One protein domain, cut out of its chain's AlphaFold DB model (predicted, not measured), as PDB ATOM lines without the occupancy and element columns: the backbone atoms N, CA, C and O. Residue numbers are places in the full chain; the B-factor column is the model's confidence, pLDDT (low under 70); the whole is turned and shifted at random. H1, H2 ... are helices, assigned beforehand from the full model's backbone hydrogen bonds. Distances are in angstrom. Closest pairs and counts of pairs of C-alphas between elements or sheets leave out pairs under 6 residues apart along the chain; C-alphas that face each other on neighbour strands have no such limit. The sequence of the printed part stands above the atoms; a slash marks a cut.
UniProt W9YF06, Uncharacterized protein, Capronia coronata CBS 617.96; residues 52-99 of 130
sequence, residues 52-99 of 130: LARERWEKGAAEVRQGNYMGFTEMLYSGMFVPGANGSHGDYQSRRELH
ATOM      1  N   LEU A  52      18.185  21.238 -11.529       93.62
ATOM      2  CA  LEU A  52      17.482  22.458 -11.886       93.62
ATOM      3  C   LEU A  52      18.481  23.600 -12.100       93.62
ATOM      4  O   LEU A  52      19.300  23.906 -11.234       93.62
ATOM      5  N   ALA A  53      18.383  24.276 -13.247       91.81
ATOM      6  CA  ALA A  53      19.239  25.424 -13.553       91.81
ATOM      7  C   ALA A  53      19.117  26.533 -12.493       91.81
ATOM      8  O   ALA A  53      20.104  27.182 -12.162       91.81
ATOM      9  N   ARG A  54      17.918  26.705 -11.914       92.88
ATOM     10  CA  ARG A  54      17.671  27.654 -10.823       92.88
ATOM     11  C   ARG A  54      18.510  27.347  -9.585       92.88
ATOM     12  O   ARG A  54      19.141  28.255  -9.065       92.88
ATOM     13  N   GLU A  55      18.559  26.089  -9.159       95.06
ATOM     14  CA  GLU A  55      19.323  25.681  -7.974       95.06
ATOM     15  C   GLU A  55      20.824  25.905  -8.178       95.06
ATOM     16  O   GLU A  55      21.487  26.474  -7.312       95.06
ATOM     17  N   ARG A  56      21.355  25.535  -9.355       93.94
ATOM     18  CA  ARG A  56      22.762  25.801  -9.711       93.94
ATOM     19  C   ARG A  56      23.081  27.295  -9.720       93.94
ATOM     20  O   ARG A  56      24.119  27.707  -9.204       93.94
ATOM     21  N   TRP A  57      22.175  28.113 -10.261       94.56
ATOM     22  CA  TRP A  57      22.348  29.564 -10.285       94.56
ATOM     23  C   TRP A  57      22.364  30.150  -8.872       94.56
ATOM     24  O   TRP A  57      23.253  30.932  -8.544       94.56
ATOM     25  N   GLU A  58      21.417  29.751  -8.020       94.94
ATOM     26  CA  GLU A  58      21.317  30.221  -6.635       94.94
ATOM     27  C   GLU A  58      22.537  29.809  -5.809       94.94
ATOM     28  O   GLU A  58      23.090  30.645  -5.088       94.94
ATOM     29  N   LYS A  59      23.002  28.563  -5.971       95.69
ATOM     30  CA  LYS A  59      24.220  28.050  -5.338       95.69
ATOM     31  C   LYS A  59      25.448  28.861  -5.750       95.69
ATOM     32  O   LYS A  59      26.115  29.426  -4.884       95.69
ATOM     33  N   GLY A  60      25.715  28.980  -7.051       94.69
ATOM     34  CA  GLY A  60      26.862  29.747  -7.545       94.69
ATOM     35  C   GLY A  60      26.796  31.220  -7.122       94.69
ATOM     36  O   GLY A  60      27.790  31.797  -6.687       94.69
ATOM     37  N   ALA A  61      25.605  31.827  -7.149       93.81
ATOM     38  CA  ALA A  61      25.406  33.195  -6.681       93.81
ATOM     39  C   ALA A  61      25.651  33.346  -5.172       93.81
ATOM     40  O   ALA A  61      26.125  34.393  -4.728       93.81
ATOM     41  N   ALA A  62      25.314  32.344  -4.359       96.56
ATOM     42  CA  ALA A  62      25.617  32.345  -2.931       96.56
ATOM     43  C   ALA A  62      27.130  32.257  -2.676       96.56
ATOM     44  O   ALA A  62      27.640  33.031  -1.868       96.56
ATOM     45  N   GLU A  63      27.842  31.389  -3.397       96.38
ATOM     46  CA  GLU A  63      29.304  31.266  -3.316       96.38
ATOM     47  C   GLU A  63      30.002  32.582  -3.691       96.38
ATOM     48  O   GLU A  63      30.820  33.089  -2.921       96.38
ATOM     49  N   VAL A  64      29.602  33.206  -4.806       94.88
ATOM     50  CA  VAL A  64      30.156  34.497  -5.246       94.88
ATOM     51  C   VAL A  64      29.916  35.593  -4.206       94.88
ATOM     52  O   VAL A  64      30.831  36.353  -3.894       94.88
ATOM     53  N   ARG A  65      28.714  35.670  -3.613       94.81
ATOM     54  CA  ARG A  65      28.412  36.648  -2.545       94.81
ATOM     55  C   ARG A  65      29.283  36.465  -1.302       94.81
ATOM     56  O   ARG A  65      29.522  37.434  -0.590       94.81
ATOM     57  N   GLN A  66      29.750  35.246  -1.047       96.44
ATOM     58  CA  GLN A  66      30.654  34.920   0.058       96.44
ATOM     59  C   GLN A  66      32.136  35.127  -0.309       96.44
ATOM     60  O   GLN A  66      33.013  34.832   0.498       96.44
ATOM     61  N   GLY A  67      32.430  35.640  -1.509       94.06
ATOM     62  CA  GLY A  67      33.789  35.862  -2.005       94.06
ATOM     63  C   GLY A  67      34.431  34.633  -2.653       94.06
ATOM     64  O   GLY A  67      35.568  34.721  -3.116       94.06
ATOM     65  N   ASN A  68      33.722  33.501  -2.735       93.81
ATOM     66  CA  ASN A  68      34.180  32.328  -3.468       93.81
ATOM     67  C   ASN A  68      33.816  32.460  -4.954       93.81
ATOM     68  O   ASN A  68      32.730  32.078  -5.393       93.81
ATOM     69  N   TYR A  69      34.750  32.985  -5.745       89.50
ATOM     70  CA  TYR A  69      34.558  33.174  -7.183       89.50
ATOM     71  C   TYR A  69      34.558  31.874  -7.998       89.50
ATOM     72  O   TYR A  69      34.185  31.921  -9.167       89.50
ATOM     73  N   MET A  70      34.871  30.713  -7.408       88.94
ATOM     74  CA  MET A  70      34.708  29.428  -8.107       88.94
ATOM     75  C   MET A  70      33.245  29.175  -8.497       88.94
ATOM     76  O   MET A  70      32.975  28.605  -9.553       88.94
ATOM     77  N   GLY A  71      32.295  29.690  -7.709       92.38
ATOM     78  CA  GLY A  71      30.868  29.625  -8.022       92.38
ATOM     79  C   GLY A  71      30.435  30.527  -9.178       92.38
ATOM     80  O   GLY A  71      29.302  30.414  -9.651       92.38
ATOM     81  N   PHE A  72      31.309  31.415  -9.668       91.50
ATOM     82  CA  PHE A  72      30.971  32.349 -10.743       91.50
ATOM     83  C   PHE A  72      30.671  31.626 -12.055       91.50
ATOM     84  O   PHE A  72      29.690  31.963 -12.711       91.50
ATOM     85  N   THR A  73      31.453  30.606 -12.415       90.00
ATOM     86  CA  THR A  73      31.230  29.821 -13.640       90.00
ATOM     87  C   THR A  73      29.899  29.075 -13.584       90.00
ATOM     88  O   THR A  73      29.116  29.133 -14.534       90.00
ATOM     89  N   GLU A  74      29.599  28.433 -12.447       90.81
ATOM     90  CA  GLU A  74      28.325  27.740 -12.232       90.81
ATOM     91  C   GLU A  74      27.150  28.726 -12.304       90.81
ATOM     92  O   GLU A  74      26.186  28.476 -13.032       90.81
ATOM     93  N   MET A  75      27.257  29.879 -11.633       92.62
ATOM     94  CA  MET A  75      26.264  30.955 -11.678       92.62
ATOM     95  C   MET A  75      26.067  31.498 -13.098       92.62
ATOM     96  O   MET A  75      24.934  31.693 -13.533       92.62
ATOM     97  N   LEU A  76      27.145  31.780 -13.831       90.06
ATOM     98  CA  LEU A  76      27.076  32.388 -15.157       90.06
ATOM     99  C   LEU A  76      26.395  31.447 -16.153       90.06
ATOM    100  O   LEU A  76      25.434  31.850 -16.810       90.06
ATOM    101  N   TYR A  77      26.865  30.198 -16.223       89.06
ATOM    102  CA  TYR A  77      26.363  29.211 -17.173       89.06
ATOM    103  C   TYR A  77      24.901  28.848 -16.893       89.06
ATOM    104  O   TYR A  77      24.052  28.930 -17.778       89.06
ATOM    105  N   SER A  78      24.568  28.511 -15.642       91.06
ATOM    106  CA  SER A  78      23.190  28.152 -15.272       91.06
ATOM    107  C   SER A  78      22.217  29.327 -15.406       91.06
ATOM    108  O   SER A  78      21.069  29.137 -15.812       91.06
ATOM    109  N   GLY A  79      22.684  30.552 -15.144       90.31
ATOM    110  CA  GLY A  79      21.887  31.767 -15.262       90.31
ATOM    111  C   GLY A  79      21.366  32.043 -16.672       90.31
ATOM    112  O   GLY A  79      20.341  32.706 -16.784       90.31
ATOM    113  N   MET A  80      21.987  31.504 -17.733       87.38
ATOM    114  CA  MET A  80      21.463  31.614 -19.107       87.38
ATOM    115  C   MET A  80      20.106  30.919 -19.293       87.38
ATOM    116  O   MET A  80      19.332  31.306 -20.169       87.38
ATOM    117  N   PHE A  81      19.811  29.910 -18.470       86.12
ATOM    118  CA  PHE A  81      18.609  29.078 -18.570       86.12
ATOM    119  C   PHE A  81      17.513  29.476 -17.572       86.12
ATOM    120  O   PHE A  81      16.452  28.853 -17.538       86.12
ATOM    121  N   VAL A  82      17.747  30.493 -16.735       87.06
ATOM    122  CA  VAL A  82      16.839  30.883 -15.650       87.06
ATOM    123  C   VAL A  82      16.235  32.256 -15.955       87.06
ATOM    124  O   VAL A  82      16.932  33.263 -15.841       87.06
ATOM    125  N   PRO A  83      14.930  32.356 -16.279       84.12
ATOM    126  CA  PRO A  83      14.291  33.642 -16.542       84.12
ATOM    127  C   PRO A  83      14.527  34.654 -15.409       84.12
ATOM    128  O   PRO A  83      14.318  34.347 -14.233       84.12
ATOM    129  N   GLY A  84      14.970  35.860 -15.773       79.69
ATOM    130  CA  GLY A  84      15.282  36.942 -14.832       79.69
ATOM    131  C   GLY A  84      16.650  36.848 -14.139       79.69
ATOM    132  O   GLY A  84      17.081  37.838 -13.553       79.69
ATOM    133  N   ALA A  85      17.369  35.726 -14.236       80.25
ATOM    134  CA  ALA A  85      18.735  35.608 -13.724       80.25
ATOM    135  C   ALA A  85      19.742  36.268 -14.678       80.25
ATOM    136  O   ALA A  85      19.575  36.178 -15.891       80.25
ATOM    137  N   ASN A  86      20.783  36.919 -14.142       66.62
ATOM    138  CA  ASN A  86      21.919  37.494 -14.890       66.62
ATOM    139  C   ASN A  86      21.530  38.344 -16.122       66.62
ATOM    140  O   ASN A  86      22.232  38.343 -17.129       66.62
ATOM    141  N   GLY A  87      20.391  39.045 -16.077       60.50
ATOM    142  CA  GLY A  87      19.881  39.774 -17.241       60.50
ATOM    143  C   GLY A  87      19.523  38.852 -18.412       60.50
ATOM    144  O   GLY A  87      19.803  39.198 -19.551       60.50
ATOM    145  N   SER A  88      18.943  37.681 -18.136       56.47
ATOM    146  CA  SER A  88      18.666  36.575 -19.064       56.47
ATOM    147  C   SER A  88      18.115  36.972 -20.441       56.47
ATOM    148  O   SER A  88      16.914  37.195 -20.636       56.47
ATOM    149  N   HIS A  89      19.020  36.962 -21.422       64.12
ATOM    150  CA  HIS A  89      18.753  37.022 -22.862       64.12
ATOM    151  C   HIS A  89      19.567  35.944 -23.603       64.12
ATOM    152  O   HIS A  89      20.106  36.221 -24.669       64.12
ATOM    153  N   GLY A  90      19.692  34.734 -23.034       71.88
ATOM    154  CA  GLY A  90      20.432  33.635 -23.681       71.88
ATOM    155  C   GLY A  90      19.927  33.353 -25.101       71.88
ATOM    156  O   GLY A  90      20.712  33.152 -26.018       71.88
ATOM    157  N   ASP A  91      18.614  33.483 -25.303       84.75
ATOM    158  CA  ASP A  91      17.994  33.542 -26.623       84.75
ATOM    159  C   ASP A  91      17.706  34.998 -27.029       84.75
ATOM    160  O   ASP A  91      16.595  35.512 -26.866       84.75
ATOM    161  N   TYR A  92      18.727  35.691 -27.532       86.19
ATOM    162  CA  TYR A  92      18.552  37.014 -28.139       86.19
ATOM    163  C   TYR A  92      17.979  36.921 -29.556       86.19
ATOM    164  O   TYR A  92      17.292  37.847 -29.986       86.19
ATOM    165  N   GLN A  93      18.216  35.814 -30.265       89.06
ATOM    166  CA  GLN A  93      17.771  35.613 -31.645       89.06
ATOM    167  C   GLN A  93      16.241  35.627 -31.775       89.06
ATOM    168  O   GLN A  93      15.731  36.094 -32.787       89.06
ATOM    169  N   SER A  94      15.481  35.208 -30.755       87.44
ATOM    170  CA  SER A  94      14.012  35.352 -30.774       87.44
ATOM    171  C   SER A  94      13.505  36.789 -30.599       87.44
ATOM    172  O   SER A  94      12.309  37.040 -30.742       87.44
ATOM    173  N   ARG A  95      14.380  37.745 -30.265       86.44
ATOM    174  CA  ARG A  95      14.005  39.122 -29.888       86.44
ATOM    175  C   ARG A  95      14.768  40.203 -30.653       86.44
ATOM    176  O   ARG A  95      14.547  41.389 -30.386       86.44
ATOM    177  N   ARG A  96      15.723  39.827 -31.502       87.81
ATOM    178  CA  ARG A  96      16.655  40.730 -32.186       87.81
ATOM    179  C   ARG A  96      16.872  40.263 -33.617       87.81
ATOM    180  O   ARG A  96      16.875  39.070 -33.890       87.81
ATOM    181  N   GLU A  97      17.084  41.224 -34.505       90.25
ATOM    182  CA  GLU A  97      17.502  40.952 -35.874       90.25
ATOM    183  C   GLU A  97      18.956  40.471 -35.900       90.25
ATOM    184  O   GLU A  97      19.815  41.019 -35.202       90.25
ATOM    185  N   LEU A  98      19.223  39.442 -36.706       92.94
ATOM    186  CA  LEU A  98      20.569  38.932 -36.931       92.94
ATOM    187  C   LEU A  98      21.226  39.638 -38.116       92.94
ATOM    188  O   LEU A  98      20.618  39.848 -39.159       92.94
ATOM    189  N   HIS A  99      22.513  39.918 -37.970       95.25
ATOM    190  CA  HIS A  99      23.347  40.603 -38.948       95.25
ATOM    191  C   HIS A  99      24.226  39.620 -39.733       95.25
ATOM    192  O   HIS A  99      25.088  40.061 -40.487       95.25
TER     193      HIS A  99
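What this domain is: This is residues 52 to 99 of the 130 residues of an uncharacterized protein of Capronia coronata CBS 617.96 (UniProt W9YF06). A small helical hairpin forms the core: H1 and H2 lie side by side and run opposite ways, joined by a tight turn. Beyond H2, residues 80 to 99 are a long stretch with no named element, whose last part, residues 92 to 99, sticks out from the body as a free tail. The printed part has 48 residues with two named helices, H1 then H2, and no named strand; the class is all helix, though under half of the residues, 22 of 48, are in named elements. The whole is loose and elongated, with a radius of gyration of the C-alphas of 12.3 A and spans of 39 by 21 by 12 A.

How they stand to each other: The longest helix, H1, residues 53 to 65, touches H2, residues 71 to 79, with 29 pairs of C-alphas within 8 A. The closest C-alphas of the two are those of Gly 60 and Gly 71, 4.0 A apart. Their centres are 7.0 A apart. They run opposite ways at a shallow tilt of 32 degrees, only just short of steep. They are a helical hairpin. In H1 and H2 every O i to N i+4 pair is within hydrogen-bond range.

Where its parts are: H1 begins at C-alpha 53, at (19.239, 25.424, -13.553), and measures 18.2 A from first to last C-alpha. H2 measures 11.7 A and ends at C-alpha 79, at (21.887, 31.767, -15.262). The last printed C-alpha, His 99, is at (23.347, 40.603, -38.948).

The domain as a whole: The C-alphas farthest apart in the domain, those of Gln 66 and His 99, are 40.1 A apart. Without residues 92 to 99, which stand free, the body of 40 residues spans 29 by 17 by 13 A. The link from H1 to H2 is tight, and residues 80 to 99 hold no named element. The printed part has no cut. Its mean pLDDT is 88.1, and residues 86 to 89 are under 70.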